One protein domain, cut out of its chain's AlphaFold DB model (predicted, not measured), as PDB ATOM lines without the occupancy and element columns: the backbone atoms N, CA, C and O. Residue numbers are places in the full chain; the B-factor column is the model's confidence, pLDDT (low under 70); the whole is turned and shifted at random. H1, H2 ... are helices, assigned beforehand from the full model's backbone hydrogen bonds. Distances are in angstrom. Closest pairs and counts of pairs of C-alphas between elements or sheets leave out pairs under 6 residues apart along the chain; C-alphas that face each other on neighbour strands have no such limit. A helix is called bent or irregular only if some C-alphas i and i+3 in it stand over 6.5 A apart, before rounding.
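Overview. This is residues 6 to 131 of the 134 residues of an uncharacterized protein of Novosphingobium sp (UniProt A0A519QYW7). A long rod is built along one 41-residue helix, H2, with a helical hairpin at each end of the rod: H1 folds back along the first part of H2, and the hairpin of H4 and H5 packs on its last part to make a three-helix bundle with it. The short helix H3 packs beside the last turns of H2, while H1 stays clear of H3, H4 and H5, and the stretch of H2 between H1 and the bundle is the thin part of the rod. The printed part has 126 residues with five named helices, in the order H1, H2, H3, H4, H5, and no named strand, and the class is all helix. The whole is extended, with a radius of gyration of the C-alphas of 21.9 A, and the C-alphas span 73 by 25 by 16 A.

Along the chain. The printed part begins with H1, residues 6 to 23, whose first C-alpha, that of Glu 6, stands at (42.911, 110.560, 44.040); H1 is 25.3 A from first to last C-alpha. It has a kink of 28 degrees near residue 17 and is neither bent nor irregular, but only just: C-alphas 18 and 21 are 6.5 A apart. H2, residues 27 to 67, runs 60.1 A from C-alpha 27 at (66.884, 102.487, 31.398) to C-alpha 67 at (35.592, 141.325, 64.860). It too is neither bent nor irregular, but only just: C-alphas 45 and 48 are 6.2 A apart. H3 is residues 71 to 75. H4, residues 83 to 105, is 31.7 A long. H5, residues 110 to 130, is 30.9 A long and ends at C-alpha 130 at (51.637, 127.962, 52.143).

Arrangement. H2 is the hub and touches the four other helices. With residues 30 to 45 alone it touches H1, and the closest C-alphas, those of Ile 13 and Gln 37, are 5.4 A apart. H1 and H2 form a helical hairpin, running opposite ways at a shallow tilt of 11 degrees. With residues 61 to 66 alone H2 touches H3, and the closest C-alphas are those of Arg 62 and Ala 74 at 4.2 A. H2, H4 and H5 form a bundle, three helices packed together. H2 touches H4 with residues 50 to 65 alone, the closest C-alphas being those of Ala 51 and Ile 83 at 5.6 A. These two run the same way at a steep tilt of 41 degrees. H2 touches H5 with residues 53 to 67 alone, opposite ways at a shallow tilt of 11 degrees, and the closest C-alphas are those of Glu 57 and Phe 126 at 6.8 A. H4 and H5 form the second helical hairpin, opposite ways at a shallow tilt of 30 degrees. In it residues 101 to 105 of H4 touch residues 112 to 119 of H5, with the closest C-alphas, those of Val 104 and Ala 112, 5.4 A apart. H3 and H4 are close but not clearly touching, at 7.5 A between the C-alphas of Ala 73 and Leu 93. H1 is apart from H3, H4 and H5, and H3 is apart from H5. Each O i to N i+4 pair is within hydrogen-bond range in H3, H4 and H5, against 10 of 14 in H1 and 36 of 37 in H2.

Size, cuts and confidence. The two C-alphas farthest apart are those of Thr 25 and Asp 108, at 73.0 A, while the C-alphas of Glu 6 and Ala 131, the first and last printed residues, are 22.5 A apart. The printed part has no cut. The links from H1 to H2, H2 to H3 and H4 to H5 are tight, the link from H3 to H4 is short, and no link is long. The mean pLDDT of the printed part is 93.0, and no printed residue is under 70.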
ATOM      1  N   GLU A   6      41.938 111.426  43.363       82.31
ATOM      2  CA  GLU A   6      42.911 110.560  44.040       82.31
ATOM      3  C   GLU A   6      42.859 109.117  43.519       82.31
ATOM      4  O   GLU A   6      43.861 108.622  43.015       82.31
ATOM      5  N   ILE A   7      41.675 108.491  43.509       85.94
ATOM      6  CA  ILE A   7      41.496 107.112  43.022       85.94
ATOM      7  C   ILE A   7      41.920 106.978  41.552       85.94
ATOM      8  O   ILE A   7      42.504 105.970  41.155       85.94
ATOM      9  N   VAL A   8      41.630 107.985  40.720       89.62
ATOM     10  CA  VAL A   8      42.046 107.981  39.309       89.62
ATOM     11  C   VAL A   8      43.566 108.070  39.190       89.62
ATOM     12  O   VAL A   8      44.157 107.318  38.419       89.62
ATOM     13  N   LEU A   9      44.209 108.964  39.941       90.44
ATOM     14  CA  LEU A   9      45.658 109.163  39.885       90.44
ATOM     15  C   LEU A   9      46.423 107.963  40.462       90.44
ATOM     16  O   LEU A   9      47.420 107.555  39.868       90.44
ATOM     17  N   GLU A  10      45.936 107.350  41.544       90.00
ATOM     18  CA  GLU A  10      46.460 106.082  42.070       90.00
ATOM     19  C   GLU A  10      46.367 104.967  41.026       90.00
ATOM     20  O   GLU A  10      47.368 104.317  40.728       90.00
ATOM     21  N   GLY A  11      45.210 104.820  40.372       92.31
ATOM     22  CA  GLY A  11      45.042 103.842  39.297       92.31
ATOM     23  C   GLY A  11      46.000 104.063  38.119       92.31
ATOM     24  O   GLY A  11      46.495 103.098  37.534       92.31
ATOM     25  N   VAL A  12      46.316 105.319  37.782       93.44
ATOM     26  CA  VAL A  12      47.327 105.644  36.758       93.44
ATOM     27  C   VAL A  12      48.735 105.270  37.228       93.44
ATOM     28  O   VAL A  12      49.504 104.714  36.443       93.44
ATOM     29  N   ILE A  13      49.087 105.537  38.491       94.06
ATOM     30  CA  ILE A  13      50.382 105.135  39.066       94.06
ATOM     31  C   ILE A  13      50.541 103.612  39.010       94.06
ATOM     32  O   ILE A  13      51.603 103.130  38.604       94.06
ATOM     33  N   ASP A  14      49.500 102.869  39.376       94.81
ATOM     34  CA  ASP A  14      49.493 101.405  39.367       94.81
ATOM     35  C   ASP A  14      49.606 100.854  37.946       94.81
ATOM     36  O   ASP A  14      50.450  99.999  37.682       94.81
ATOM     37  N   ALA A  15      48.871 101.416  36.983       94.25
ATOM     38  CA  ALA A  15      49.018 101.044  35.576       94.25
ATOM     39  C   ALA A  15      50.447 101.295  35.058       94.25
ATOM     40  O   ALA A  15      51.032 100.437  34.391       94.25
ATOM     41  N   LEU A  16      51.052 102.438  35.403       93.50
ATOM     42  CA  LEU A  16      52.440 102.734  35.042       93.50
ATOM     43  C   LEU A  16      53.425 101.739  35.671       93.50
ATOM     44  O   LEU A  16      54.414 101.377  35.038       93.50
ATOM     45  N   ARG A  17      53.165 101.291  36.901       92.81
ATOM     46  CA  ARG A  17      54.057 100.413  37.670       92.81
ATOM     47  C   ARG A  17      53.974  98.965  37.221       92.81
ATOM     48  O   ARG A  17      55.005  98.329  37.038       92.81
ATOM     49  N   ASP A  18      52.756  98.478  37.038       94.69
ATOM     50  CA  ASP A  18      52.488  97.050  36.906       94.69
ATOM     51  C   ASP A  18      52.353  96.637  35.441       94.69
ATOM     52  O   ASP A  18      52.626  95.489  35.094       94.69
ATOM     53  N   GLN A  19      51.956  97.566  34.564       93.38
ATOM     54  CA  GLN A  19      51.727  97.274  33.147       93.38
ATOM     55  C   GLN A  19      52.799  97.889  32.251       93.38
ATOM     56  O   GLN A  19      53.246  97.225  31.319       93.38
ATOM     57  N   VAL A  20      53.228  99.128  32.516       92.44
ATOM     58  CA  VAL A  20      54.164  99.851  31.633       92.44
ATOM     59  C   VAL A  20      55.620  99.594  32.006       92.44
ATOM     60  O   VAL A  20      56.380  99.122  31.164       92.44
ATOM     61  N   ALA A  21      56.022  99.862  33.252       91.00
ATOM     62  CA  ALA A  21      57.417  99.770  33.685       91.00
ATOM     63  C   ALA A  21      58.095  98.417  33.382       91.00
ATOM     64  O   ALA A  21      59.239  98.443  32.932       91.00
ATOM     65  N   PRO A  22      57.431  97.248  33.520       92.50
ATOM     66  CA  PRO A  22      58.045  95.958  33.199       92.50
ATOM     67  C   PRO A  22      58.338  95.759  31.707       92.50
ATOM     68  O   PRO A  22      59.146  94.905  31.353       92.50
ATOM     69  N   GLN A  23      57.676  96.517  30.827       92.56
ATOM     70  CA  GLN A  23      57.866  96.443  29.376       92.56
ATOM     71  C   GLN A  23      58.961  97.395  28.877       92.56
ATOM     72  O   GLN A  23      59.368  97.315  27.717       92.56
ATOM     73  N   LEU A  24      59.443  98.304  29.730       92.62
ATOM     74  CA  LEU A  24      60.491  99.253  29.374       92.62
ATOM     75  C   LEU A  24      61.853  98.561  29.428       92.62
ATOM     76  O   LEU A  24      62.332  98.165  30.486       92.62
ATOM     77  N   THR A  25      62.485  98.430  28.266       91.31
ATOM     78  CA  THR A  25      63.836  97.866  28.130       91.31
ATOM     79  C   THR A  25      64.930  98.931  28.183       91.31
ATOM     80  O   THR A  25      66.082  98.614  28.472       91.31
ATOM     81  N   ASP A  26      64.575 100.193  27.928       95.38
ATOM     82  CA  ASP A  26      65.468 101.342  28.026       95.38
ATOM     83  C   ASP A  26      65.494 101.902  29.457       95.38
ATOM     84  O   ASP A  26      64.455 102.227  30.039       95.38
ATOM     85  N   ALA A  27      66.696 102.030  30.023       90.44
ATOM     86  CA  ALA A  27      66.884 102.487  31.398       90.44
ATOM     87  C   ALA A  27      66.419 103.939  31.594       90.44
ATOM     88  O   ALA A  27      65.817 104.257  32.617       90.44
ATOM     89  N   PHE A  28      66.635 104.809  30.602       92.81
ATOM     90  CA  PHE A  28      66.183 106.197  30.675       92.81
ATOM     91  C   PHE A  28      64.650 106.289  30.693       92.81
ATOM     92  O   PHE A  28      64.083 107.007  31.518       92.81
ATOM     93  N   ALA A  29      63.965 105.519  29.847       91.69
ATOM     94  CA  ALA A  29      62.509 105.436  29.848       91.69
ATOM     95  C   ALA A  29      61.959 104.916  31.189       91.69
ATOM     96  O   ALA A  29      60.973 105.455  31.699       91.69
ATOM     97  N   ALA A  30      62.605 103.911  31.788       90.00
ATOM     98  CA  ALA A  30      62.218 103.385  33.097       90.00
ATOM     99  C   ALA A  30      62.370 104.433  34.215       90.00
ATOM    100  O   ALA A  30      61.499 104.549  35.080       90.00
ATOM    101  N   ASP A  31      63.440 105.227  34.189       91.44
ATOM    102  CA  ASP A  31      63.662 106.326  35.133       91.44
ATOM    103  C   ASP A  31      62.633 107.449  34.954       91.44
ATOM    104  O   ASP A  31      62.040 107.914  35.933       91.44
ATOM    105  N   ALA A  32      62.352 107.838  33.708       92.88
ATOM    106  CA  ALA A  32      61.340 108.840  33.390       92.88
ATOM    107  C   ALA A  32      59.939 108.413  33.862       92.88
ATOM    108  O   ALA A  32      59.203 109.230  34.423       92.88
ATOM    109  N   ALA A  33      59.586 107.131  33.713       92.12
ATOM    110  CA  ALA A  33      58.323 106.585  34.206       92.12
ATOM    111  C   ALA A  33      58.213 106.671  35.740       92.12
ATOM    112  O   ALA A  33      57.179 107.100  36.257       92.12
ATOM    113  N   ARG A  34      59.288 106.358  36.478       90.31
ATOM    114  CA  ARG A  34      59.316 106.495  37.949       90.31
ATOM    115  C   ARG A  34      59.206 107.946  38.412       90.31
ATOM    116  O   ARG A  34      58.526 108.240  39.400       90.31
ATOM    117  N   MET A  35      59.837 108.872  37.691       93.62
ATOM    118  CA  MET A  35      59.688 110.303  37.956       93.62
ATOM    119  C   MET A  35      58.244 110.759  37.717       93.62
ATOM    120  O   MET A  35      57.675 111.443  38.565       93.62
ATOM    121  N   ALA A  36      57.621 110.334  36.613       93.62
ATOM    122  CA  ALA A  36      56.225 110.645  36.320       93.62
ATOM    123  C   ALA A  36      55.280 110.131  37.419       93.62
ATOM    124  O   ALA A  36      54.434 110.886  37.888       93.62
ATOM    125  N   GLN A  37      55.471 108.898  37.898       92.62
ATOM    126  CA  GLN A  37      54.708 108.350  39.028       92.62
ATOM    127  C   GLN A  37      54.838 109.217  40.285       92.62
ATOM    128  O   GLN A  37      53.843 109.515  40.945       92.62
ATOM    129  N   SER A  38      56.058 109.662  40.594       91.69
ATOM    130  CA  SER A  38      56.325 110.516  41.755       91.69
ATOM    131  C   SER A  38      55.627 111.874  41.629       91.69
ATOM    132  O   SER A  38      55.001 112.333  42.584       91.69
ATOM    133  N   LEU A  39      55.667 112.492  40.444       91.44
ATOM    134  CA  LEU A  39      54.970 113.751  40.163       91.44
ATOM    135  C   LEU A  39      53.448 113.598  40.262       91.44
ATOM    136  O   LEU A  39      52.796 114.436  40.879       91.44
ATOM    137  N   ILE A  40      52.883 112.514  39.724       90.62
ATOM    138  CA  ILE A  40      51.444 112.217  39.817       90.62
ATOM    139  C   ILE A  40      51.022 112.068  41.283       90.62
ATOM    140  O   ILE A  40      50.020 112.652  41.694       90.62
ATOM    141  N   ALA A  41      51.814 111.361  42.094       85.81
ATOM    142  CA  ALA A  41      51.538 111.194  43.518       85.81
ATOM    143  C   ALA A  41      51.569 112.532  44.279       85.81
ATOM    144  O   ALA A  41      50.755 112.760  45.172       85.81
ATOM    145  N   ILE A  42      52.502 113.427  43.934       85.31
ATOM    146  CA  ILE A  42      52.581 114.777  44.513       85.31
ATOM    147  C   ILE A  42      51.348 115.600  44.124       85.31
ATOM    148  O   ILE A  42      50.724 116.204  44.994       85.31
ATOM    149  N   VAL A  43      50.969 115.591  42.843       83.88
ATOM    150  CA  VAL A  43      49.799 116.327  42.336       83.88
ATOM    151  C   VAL A  43      48.504 115.832  42.978       83.88
ATOM    152  O   VAL A  43      47.669 116.655  43.348       83.88
ATOM    153  N   GLY A  44      48.356 114.514  43.159       80.50
ATOM    154  CA  GLY A  44      47.171 113.925  43.786       80.50
ATOM    155  C   GLY A  44      46.917 114.448  45.198       80.50
ATOM    156  O   GLY A  44      45.782 114.766  45.529       80.50
ATOM    157  N   ARG A  45      47.976 114.639  45.991       76.25
ATOM    158  CA  ARG A  45      47.869 115.216  47.342       76.25
ATOM    159  C   ARG A  45      47.685 116.733  47.327       76.25
ATOM    160  O   ARG A  45      46.932 117.280  48.124       76.25
ATOM    161  N   ALA A  46      48.350 117.422  46.400       78.00
ATOM    162  CA  ALA A  46      48.390 118.880  46.380       78.00
ATOM    163  C   ALA A  46      47.025 119.538  46.110       78.00
ATOM    164  O   ALA A  46      46.793 120.647  46.582       78.00
ATOM    165  N   GLY A  47      46.134 118.891  45.350       75.69
ATOM    166  CA  GLY A  47      44.833 119.463  44.983       75.69
ATOM    167  C   GLY A  47      43.883 119.634  46.172       75.69
ATOM    168  O   GLY A  47      43.390 120.739  46.418       75.69
ATOM    169  N   ASP A  48      43.663 118.558  46.923       76.25
ATOM    170  CA  ASP A  48      42.733 118.557  48.057       76.25
ATOM    171  C   ASP A  48      43.293 119.366  49.236       76.25
ATOM    172  O   ASP A  48      42.576 120.181  49.827       76.25
ATOM    173  N   ASP A  49      44.598 119.242  49.498       82.88
ATOM    174  CA  ASP A  49      45.293 120.054  50.499       82.88
ATOM    175  C   ASP A  49      45.191 121.550  50.171       82.88
ATOM    176  O   ASP A  49      44.922 122.371  51.054       82.88
ATOM    177  N   ALA A  50      45.355 121.928  48.898       85.06
ATOM    178  CA  ALA A  50      45.250 123.321  48.486       85.06
ATOM    179  C   ALA A  50      43.846 123.881  48.737       85.06
ATOM    180  O   ALA A  50      43.729 124.968  49.307       85.06
ATOM    181  N   ALA A  51      42.789 123.158  48.359       89.81
ATOM    182  CA  ALA A  51      41.418 123.608  48.591       89.81
ATOM    183  C   ALA A  51      41.119 123.767  50.091       89.81
ATOM    184  O   ALA A  51      40.608 124.810  50.508       89.81
ATOM    185  N   ALA A  52      41.507 122.787  50.914       90.81
ATOM    186  CA  ALA A  52      41.312 122.833  52.362       90.81
ATOM    187  C   ALA A  52      42.018 124.037  53.011       90.81
ATOM    188  O   ALA A  52      41.423 124.730  53.842       90.81
ATOM    189  N   ILE A  53      43.258 124.334  52.595       91.88
ATOM    190  CA  ILE A  53      44.011 125.503  53.073       91.88
ATOM    191  C   ILE A  53      43.263 126.803  52.755       91.88
ATOM    192  O   ILE A  53      43.116 127.643  53.643       91.88
ATOM    193  N   ARG A  54      42.754 126.975  51.524       93.56
ATOM    194  CA  ARG A  54      42.021 128.202  51.163       93.56
ATOM    195  C   ARG A  54      40.719 128.362  51.939       93.56
ATOM    196  O   ARG A  54      40.423 129.470  52.371       93.56
ATOM    197  N   VAL A  55      39.955 127.285  52.129       95.88
ATOM    198  CA  VAL A  55      38.702 127.336  52.905       95.88
ATOM    199  C   VAL A  55      38.986 127.794  54.337       95.88
ATOM    200  O   VAL A  55      38.325 128.702  54.843       95.88
ATOM    201  N   ALA A  56      40.007 127.218  54.978       95.62
ATOM    202  CA  ALA A  56      40.407 127.609  56.327       95.62
ATOM    203  C   ALA A  56      40.873 129.074  56.393       95.62
ATOM    204  O   ALA A  56      40.519 129.801  57.324       95.62
ATOM    205  N   GLU A  57      41.637 129.523  55.397       96.25
ATOM    206  CA  GLU A  57      42.105 130.902  55.306       96.25
ATOM    207  C   GLU A  57      40.946 131.893  55.125       96.25
ATOM    208  O   GLU A  57      40.832 132.847  55.896       96.25
ATOM    209  N   ASN A  58      40.044 131.647  54.170       97.62
ATOM    210  CA  ASN A  58      38.884 132.502  53.920       97.62
ATOM    211  C   ASN A  58      37.985 132.587  55.158       97.62
ATOM    212  O   ASN A  58      37.579 133.683  55.548       97.62
ATOM    213  N   ALA A  59      37.729 131.459  55.827       97.88
ATOM    214  CA  ALA A  59      36.973 131.429  57.077       97.88
ATOM    215  C   ALA A  59      37.638 132.279  58.172       97.88
ATOM    216  O   ALA A  59      36.971 133.083  58.827       97.88
ATOM    217  N   ARG A  60      38.961 132.160  58.339       98.06
ATOM    218  CA  ARG A  60      39.697 132.937  59.341       98.06
ATOM    219  C   ARG A  60      39.700 134.435  59.034       98.06
ATOM    220  O   ARG A  60      39.586 135.237  59.958       98.06
ATOM    221  N   ILE A  61      39.810 134.828  57.762       98.31
ATOM    222  CA  ILE A  61      39.716 136.242  57.376       98.31
ATOM    223  C   ILE A  61      38.312 136.779  57.676       98.31
ATOM    224  O   ILE A  61      38.198 137.838  58.285       98.31
ATOM    225  N   ARG A  62      37.246 136.045  57.333       98.56
ATOM    226  CA  ARG A  62      35.860 136.448  57.646       98.56
ATOM    227  C   ARG A  62      35.637 136.671  59.140       98.56
ATOM    228  O   ARG A  62      34.993 137.647  59.515       98.56
ATOM    229  N   GLU A  63      36.204 135.820  59.991       98.25
ATOM    230  CA  GLU A  63      36.139 135.991  61.446       98.25
ATOM    231  C   GLU A  63      36.777 137.317  61.896       98.25
ATOM    232  O   GLU A  63      36.166 138.070  62.652       98.25
ATOM    233  N   LEU A  64      37.977 137.635  61.394       98.19
ATOM    234  CA  LEU A  64      38.668 138.898  61.688       98.19
ATOM    235  C   LEU A  64      37.884 140.115  61.183       98.19
ATOM    236  O   LEU A  64      37.760 141.108  61.896       98.19
ATOM    237  N   LEU A  65      37.314 140.023  59.981       98.44
ATOM    238  CA  LEU A  65      36.446 141.061  59.426       98.44
ATOM    239  C   LEU A  65      35.215 141.291  60.315       98.44
ATOM    240  O   LEU A  65      34.851 142.439  60.565       98.44
ATOM    241  N   GLY A  66      34.621 140.223  60.853       97.75
ATOM    242  CA  GLY A  66      33.504 140.304  61.795       97.75
ATOM    243  C   GLY A  66      33.880 140.978  63.113       97.75
ATOM    244  O   GLY A  66      33.150 141.849  63.581       97.75
ATOM    245  N   GLN A  67      35.048 140.648  63.673       96.69
ATOM    246  CA  GLN A  67      35.592 141.325  64.860       96.69
ATOM    247  C   GLN A  67      35.824 142.821  64.611       96.69
ATOM    248  O   GLN A  67      35.637 143.635  65.509       96.69
ATOM    249  N   GLY A  68      36.181 143.183  63.377       95.69
ATOM    250  CA  GLY A  68      36.334 144.562  62.927       95.69
ATOM    251  C   GLY A  68      35.033 145.285  62.563       95.69
ATOM    252  O   GLY A  68      35.105 146.429  62.119       95.69
ATOM    253  N   GLY A  69      33.860 144.657  62.700       95.56
ATOM    254  CA  GLY A  69      32.563 145.265  62.383       95.56
ATOM    255  C   GLY A  69      32.138 145.188  60.910       95.56
ATOM    256  O   GLY A  69      31.123 145.776  60.539       95.56
ATOM    257  N   LEU A  70      32.858 144.449  60.057       96.38
ATOM    258  CA  LEU A  70      32.480 144.204  58.659       96.38
ATOM    259  C   LEU A  70      31.554 142.977  58.553       96.38
ATOM    260  O   LEU A  70      31.888 141.968  57.929       96.38
ATOM    261  N   SER A  71      30.373 143.064  59.174       94.25
ATOM    262  CA  SER A  71      29.432 141.942  59.343       94.25
ATOM    263  C   SER A  71      28.965 141.300  58.033       94.25
ATOM    264  O   SER A  71      28.774 140.089  57.985       94.25
ATOM    265  N   GLU A  72      28.807 142.078  56.959       95.88
ATOM    266  CA  GLU A  72      28.422 141.541  55.646       95.88
ATOM    267  C   GLU A  72      29.518 140.636  55.072       95.88
ATOM    268  O   GLU A  72      29.257 139.504  54.662       95.88
ATOM    269  N   ALA A  73      30.772 141.094  55.108       95.75
ATOM    270  CA  ALA A  73      31.899 140.292  54.660       95.75
ATOM    271  C   ALA A  73      32.099 139.063  55.557       95.75
ATOM    272  O   ALA A  73      32.369 137.976  55.046       95.75
ATOM    273  N   ALA A  74      31.902 139.207  56.869       96.44
ATOM    274  CA  ALA A  74      31.976 138.104  57.823       96.44
ATOM    275  C   ALA A  74      30.917 137.015  57.571       96.44
ATOM    276  O   ALA A  74      31.197 135.834  57.766       96.44
ATOM    277  N   ALA A  75      29.725 137.404  57.111       96.69
ATOM    278  CA  ALA A  75      28.621 136.494  56.804       96.69
ATOM    279  C   ALA A  75      28.691 135.874  55.395       96.69
ATOM    280  O   ALA A  75      27.885 134.997  55.073       96.69
ATOM    281  N   SER A  76      29.627 136.318  54.550       96.88
ATOM    282  CA  SER A  76      29.819 135.750  53.211       96.88
ATOM    283  C   SER A  76      30.260 134.279  53.259       96.88
ATOM    284  O   SER A  76      30.735 133.778  54.278       96.88
ATOM    285  N   GLN A  77      30.105 133.571  52.140       95.69
ATOM    286  CA  GLN A  77      30.504 132.171  51.989       95.69
ATOM    287  C   GLN A  77      31.367 131.998  50.746       95.69
ATOM    288  O   GLN A  77      31.315 132.817  49.827       95.69
ATOM    289  N   ASP A  78      32.150 130.921  50.714       96.38
ATOM    290  CA  ASP A  78      32.906 130.583  49.517       96.38
ATOM    291  C   ASP A  78      31.932 130.242  48.373       96.38
ATOM    292  O   ASP A  78      31.016 129.439  48.567       96.38
ATOM    293  N   PRO A  79      32.106 130.833  47.175       91.56
ATOM    294  CA  PRO A  79      31.185 130.632  46.053       91.56
ATOM    295  C   PRO A  79      31.241 129.207  45.481       91.56
ATOM    296  O   PRO A  79      30.349 128.792  44.741       91.56
ATOM    297  N   GLY A  80      32.289 128.459  45.824       92.44
ATOM    298  CA  GLY A  80      32.511 127.079  45.433       92.44
ATOM    299  C   GLY A  80      33.829 126.553  45.997       92.44
ATOM    300  O   GLY A  80      34.553 127.264  46.692       92.44
ATOM    301  N   LEU A  81      34.134 125.287  45.702       91.25
ATOM    302  CA  LEU A  81      35.334 124.599  46.197       91.25
ATOM    303  C   LEU A  81      36.459 124.519  45.159       91.25
ATOM    304  O   LEU A  81      37.502 123.922  45.428       91.25
ATOM    305  N   LYS A  82      36.278 125.089  43.962       89.44
ATOM    306  CA  LYS A  82      37.375 125.135  42.993       89.44
ATOM    307  C   LYS A  82      38.452 126.070  43.521       89.44
ATOM    308  O   LYS A  82      38.148 127.188  43.928       89.44
ATOM    309  N   ILE A  83      39.714 125.659  43.414       90.31
ATOM    310  CA  ILE A  83      40.867 126.466  43.843       90.31
ATOM    311  C   ILE A  83      40.808 127.886  43.256       90.31
ATOM    312  O   ILE A  83      41.016 128.848  43.980       90.31
ATOM    313  N   SER A  84      40.432 128.032  41.982       89.38
ATOM    314  CA  SER A  84      40.300 129.342  41.331       89.38
ATOM    315  C   SER A  84      39.212 130.236  41.942       89.38
ATOM    316  O   SER A  84      39.380 131.449  42.012       89.38
ATOM    317  N   GLU A  85      38.088 129.650  42.360       95.69
ATOM    318  CA  GLU A  85      36.977 130.367  43.000       95.69
ATOM    319  C   GLU A  85      37.367 130.772  44.428       95.69
ATOM    320  O   GLU A  85      37.148 131.912  44.837       95.69
ATOM    321  N   LEU A  86      38.025 129.861  45.148       96.19
ATOM    322  CA  LEU A  86      38.559 130.099  46.484       96.19
ATOM    323  C   LEU A  86      39.648 131.183  46.496       96.19
ATOM    324  O   LEU A  86      39.659 132.011  47.403       96.19
ATOM    325  N   ASP A  87      40.525 131.212  45.489       95.12
ATOM    326  CA  ASP A  87      41.574 132.228  45.334       95.12
ATOM    327  C   ASP A  87      40.997 133.612  45.020       95.12
ATOM    328  O   ASP A  87      41.445 134.612  45.585       95.12
ATOM    329  N   ALA A  88      39.981 133.685  44.155       97.00
ATOM    330  CA  ALA A  88      39.297 134.941  43.856       97.00
ATOM    331  C   ALA A  88      38.624 135.523  45.109       97.00
ATOM    332  O   ALA A  88      38.769 136.713  45.406       97.00
ATOM    333  N   GLU A  89      37.942 134.675  45.880       97.75
ATOM    334  CA  GLU A  89      37.313 135.075  47.136       97.75
ATOM    335  C   GLU A  89      38.349 135.457  48.204       97.75
ATOM    336  O   GLU A  89      38.187 136.469  48.887       97.75
ATOM    337  N   ASN A  90      39.465 134.727  48.296       96.81
ATOM    338  CA  ASN A  90      40.581 135.079  49.172       96.81
ATOM    339  C   ASN A  90      41.137 136.470  48.848       96.81
ATOM    340  O   ASN A  90      41.357 137.270  49.754       96.81
ATOM    341  N   GLY A  91      41.323 136.785  47.562       97.38
ATOM    342  CA  GLY A  91      41.783 138.100  47.117       97.38
ATOM    343  C   GLY A  91      40.841 139.225  47.550       97.38
ATOM    344  O   GLY A  91      41.292 140.227  48.108       97.38
ATOM    345  N   ARG A  92      39.527 139.030  47.373       98.19
ATOM    346  CA  ARG A  92      38.502 139.979  47.831       98.19
ATOM    347  C   ARG A  92      38.549 140.175  49.350       98.19
ATOM    348  O   ARG A  92      38.563 141.308  49.825       98.19
ATOM    349  N   LEU A  93      38.596 139.084  50.114       98.31
ATOM    350  CA  LEU A  93      38.651 139.117  51.576       98.31
ATOM    351  C   LEU A  93      39.943 139.768  52.093       98.31
ATOM    352  O   LEU A  93      39.899 140.536  53.052       98.31
ATOM    353  N   ARG A  94      41.088 139.510  51.452       97.38
ATOM    354  CA  ARG A  94      42.374 140.133  51.799       97.38
ATOM    355  C   ARG A  94      42.376 141.637  51.539       97.38
ATOM    356  O   ARG A  94      42.930 142.362  52.357       97.38
ATOM    357  N   ALA A  95      41.740 142.112  50.468       98.12
ATOM    358  CA  ALA A  95      41.587 143.549  50.229       98.12
ATOM    359  C   ALA A  95      40.824 144.229  51.382       98.12
ATOM    360  O   ALA A  95      41.303 145.210  51.945       98.12
ATOM    361  N   LEU A  96      39.708 143.634  51.819       98.31
ATOM    362  CA  LEU A  96      38.951 144.121  52.980       98.31
ATOM    363  C   LEU A  96      39.757 144.047  54.283       98.31
ATOM    364  O   LEU A  96      39.637 144.921  55.137       98.31
ATOM    365  N   LEU A  97      40.584 143.011  54.453       98.12
ATOM    366  CA  LEU A  97      41.434 142.873  55.635       98.12
ATOM    367  C   LEU A  97      42.499 143.975  55.693       98.12
ATOM    368  O   LEU A  97      42.795 144.462  56.779       98.12
ATOM    369  N   VAL A  98      43.045 144.386  54.545       97.50
ATOM    370  CA  VAL A  98      43.975 145.522  54.453       97.50
ATOM    371  C   VAL A  98      43.281 146.822  54.853       97.50
ATOM    372  O   VAL A  98      43.830 147.575  55.653       97.50
ATOM    373  N   GLU A  99      42.067 147.067  54.358       97.62
ATOM    374  CA  GLU A  99      41.276 148.246  54.738       97.62
ATOM    375  C   GLU A  99      40.948 148.259  56.240       97.62
ATOM    376  O   GLU A  99      41.099 149.286  56.903       97.62
ATOM    377  N   LEU A 100      40.547 147.108  56.794       97.56
ATOM    378  CA  LEU A 100      40.323 146.950  58.230       97.56
ATOM    379  C   LEU A 100      41.596 147.246  59.025       97.56
ATOM    380  O   LEU A 100      41.545 148.001  59.989       97.56
ATOM    381  N   HIS A 101      42.724 146.659  58.629       97.00
ATOM    382  CA  HIS A 101      43.991 146.817  59.330       97.00
ATOM    383  C   HIS A 101      44.441 148.282  59.346       97.00
ATOM    384  O   HIS A 101      44.706 148.811  60.419       97.00
ATOM    385  N   ALA A 102      44.391 148.973  58.202       96.81
ATOM    386  CA  ALA A 102      44.728 150.394  58.111       96.81
ATOM    387  C   ALA A 102      43.846 151.275  59.014       96.81
ATOM    388  O   ALA A 102      44.315 152.259  59.584       96.81
ATOM    389  N   ARG A 103      42.561 150.927  59.167       96.44
ATOM    390  CA  ARG A 103      41.667 151.623  60.098       96.44
ATOM    391  C   ARG A 103      42.035 151.340  61.556       96.44
ATOM    392  O   ARG A 103      42.121 152.277  62.339       96.44
ATOM    393  N   VAL A 104      42.260 150.076  61.906       96.56
ATOM    394  CA  VAL A 104      42.609 149.654  63.272       96.56
ATOM    395  C   VAL A 104      43.943 150.258  63.724       96.56
ATOM    396  O   VAL A 104      44.063 150.644  64.881       96.56
ATOM    397  N   GLU A 105      44.918 150.413  62.823       94.94
ATOM    398  CA  GLU A 105      46.199 151.083  63.107       94.94
ATOM    399  C   GLU A 105      46.036 152.564  63.500       94.94
ATOM    400  O   GLU A 105      46.873 153.106  64.221       94.94
ATOM    401  N   ALA A 106      44.968 153.222  63.040       95.12
ATOM    402  CA  ALA A 106      44.664 154.615  63.365       95.12
ATOM    403  C   ALA A 106      43.797 154.774  64.629       95.12
ATOM    404  O   ALA A 106      43.580 155.898  65.085       95.12
ATOM    405  N   GLU A 107      43.275 153.676  65.183       95.19
ATOM    406  CA  GLU A 107      42.404 153.678  66.355       95.19
ATOM    407  C   GLU A 107      43.209 153.459  67.647       95.19
ATOM    408  O   GLU A 107      43.931 152.474  67.818       95.19
ATOM    409  N   ASP A 108      43.033 154.352  68.621       91.56
ATOM    410  CA  ASP A 108      43.563 154.155  69.965       91.56
ATOM    411  C   ASP A 108      42.634 153.260  70.790       91.56
ATOM    412  O   ASP A 108      41.439 153.518  70.927       91.56
ATOM    413  N   GLY A 109      43.183 152.228  71.428       95.19
ATOM    414  CA  GLY A 109      42.403 151.403  72.345       95.19
ATOM    415  C   GLY A 109      43.015 150.040  72.605       95.19
ATOM    416  O   GLY A 109      43.858 149.553  71.855       95.19
ATOM    417  N   ALA A 110      42.600 149.407  73.702       95.81
ATOM    418  CA  ALA A 110      42.999 148.030  73.983       95.81
ATOM    419  C   ALA A 110      42.405 147.052  72.954       95.81
ATOM    420  O   ALA A 110      43.092 146.123  72.541       95.81
ATOM    421  N   GLU A 111      41.167 147.293  72.516       94.38
ATOM    422  CA  GLU A 111      40.466 146.465  71.528       94.38
ATOM    423  C   GLU A 111      41.104 146.571  70.138       94.38
ATOM    424  O   GLU A 111      41.430 145.542  69.548       94.38
ATOM    425  N   ALA A 112      41.393 147.791  69.670       95.88
ATOM    426  CA  ALA A 112      42.096 148.027  68.408       95.88
ATOM    427  C   ALA A 112      43.468 147.327  68.386       95.88
ATOM    428  O   ALA A 112      43.751 146.532  67.493       95.88
ATOM    429  N   ARG A 113      44.280 147.492  69.443       96.50
ATOM    430  CA  ARG A 113      45.574 146.795  69.567       96.50
ATOM    431  C   ARG A 113      45.445 145.271  69.600       96.50
ATOM    432  O   ARG A 113      46.316 144.568  69.091       96.50
ATOM    433  N   ALA A 114      44.396 144.738  70.224       97.38
ATOM    434  CA  ALA A 114      44.169 143.296  70.264       97.38
ATOM    435  C   ALA A 114      43.797 142.743  68.879       97.38
ATOM    436  O   ALA A 114      44.290 141.675  68.497       97.38
ATOM    437  N   LEU A 115      42.965 143.473  68.129       97.69
ATOM    438  CA  LEU A 115      42.577 143.112  66.770       97.69
ATOM    439  C   LEU A 115      43.764 143.207  65.804       97.69
ATOM    440  O   LEU A 115      44.009 142.251  65.073       97.69
ATOM    441  N   ASP A 116      44.558 144.275  65.871       97.69
ATOM    442  CA  ASP A 116      45.812 144.429  65.120       97.69
ATOM    443  C   ASP A 116      46.739 143.209  65.301       97.69
ATOM    444  O   ASP A 116      47.102 142.508  64.351       97.69
ATOM    445  N   GLN A 117      47.012 142.829  66.552       97.44
ATOM    446  CA  GLN A 117      47.816 141.641  66.849       97.44
ATOM    447  C   GLN A 117      47.176 140.332  66.361       97.44
ATOM    448  O   GLN A 117      47.881 139.363  66.053       97.44
ATOM    449  N   ALA A 118      45.845 140.236  66.337       98.00
ATOM    450  CA  ALA A 118      45.147 139.071  65.803       98.00
ATOM    451  C   ALA A 118      45.295 138.972  64.275       98.00
ATOM    452  O   ALA A 118      45.498 137.863  63.770       98.00
ATOM    453  N   ILE A 119      45.259 140.107  63.571       97.75
ATOM    454  CA  ILE A 119      45.492 140.207  62.127       97.75
ATOM    455  C   ILE A 119      46.925 139.775  61.804       97.75
ATOM    456  O   ILE A 119      47.115 138.843  61.021       97.75
ATOM    457  N   TRP A 120      47.934 140.340  62.474       97.19
ATOM    458  CA  TRP A 120      49.338 139.968  62.257       97.19
ATOM    459  C   TRP A 120      49.619 138.482  62.497       97.19
ATOM    460  O   TRP A 120      50.314 137.834  61.707       97.19
ATOM    461  N   ARG A 121      49.054 137.907  63.567       97.50
ATOM    462  CA  ARG A 121      49.179 136.467  63.842       97.50
ATOM    463  C   ARG A 121      48.551 135.618  62.742       97.50
ATOM    464  O   ARG A 121      49.139 134.605  62.365       97.50
ATOM    465  N   ALA A 122      47.387 136.018  62.233       96.50
ATOM    466  CA  ALA A 122      46.724 135.305  61.150       96.50
ATOM    467  C   ALA A 122      47.534 135.377  59.849       96.50
ATOM    468  O   ALA A 122      47.800 134.334  59.261       96.50
ATOM    469  N   LEU A 123      48.015 136.564  59.461       94.69
ATOM    470  CA  LEU A 123      48.862 136.740  58.277       94.69
ATOM    471  C   LEU A 123      50.102 135.845  58.340       94.69
ATOM    472  O   LEU A 123      50.383 135.108  57.399       94.69
ATOM    473  N   ARG A 124      50.792 135.816  59.486       95.25
ATOM    474  CA  ARG A 124      51.934 134.916  59.688       95.25
ATOM    475  C   ARG A 124      51.548 133.443  59.527       95.25
ATOM    476  O   ARG A 124      52.293 132.689  58.905       95.25
ATOM    477  N   ALA A 125      50.414 133.025  60.086       93.69
ATOM    478  CA  ALA A 125      49.945 131.647  59.978       93.69
ATOM    479  C   ALA A 125      49.621 131.258  58.524       93.69
ATOM    480  O   ALA A 125      49.953 130.149  58.111       93.69
ATOM    481  N   PHE A 126      49.034 132.171  57.743       92.75
ATOM    482  CA  PHE A 126      48.723 131.938  56.330       92.75
ATOM    483  C   PHE A 126      49.989 131.705  55.505       92.75
ATOM    484  O   PHE A 126      50.064 130.728  54.759       92.75
ATOM    485  N   GLU A 127      51.013 132.539  55.691       90.88
ATOM    486  CA  GLU A 127      52.279 132.379  54.966       90.88
ATOM    487  C   GLU A 127      53.011 131.090  55.371       90.88
ATOM    488  O   GLU A 127      53.553 130.383  54.522       90.88
ATOM    489  N   MET A 128      52.962 130.710  56.654       88.88
ATOM    490  CA  MET A 128      53.530 129.437  57.115       88.88
ATOM    491  C   MET A 128      52.799 128.213  56.549       88.88
ATOM    492  O   MET A 128      53.439 127.200  56.277       88.88
ATOM    493  N   ALA A 129      51.478 128.284  56.368       85.12
ATOM    494  CA  ALA A 129      50.689 127.184  55.816       85.12
ATOM    495  C   ALA A 129      50.938 126.959  54.314       85.12
ATOM    496  O   ALA A 129      50.766 125.843  53.830       85.12
ATOM    497  N   ARG A 130      51.345 128.008  53.586       74.94
ATOM    498  CA  ARG A 130      51.637 127.962  52.143       74.94
ATOM    499  C   ARG A 130      53.089 127.596  51.822       74.94
ATOM    500  O   ARG A 130      53.384 127.269  50.674       74.94
ATOM    501  N   ALA A 131      53.991 127.648  52.801       73.12
ATOM    502  CA  ALA A 131      55.374 127.234  52.604       73.12
ATOM    503  C   ALA A 131      55.441 125.724  52.289       73.12
ATOM    504  O   ALA A 131      54.799 124.932  52.988       73.12
TER     505      ALA A 131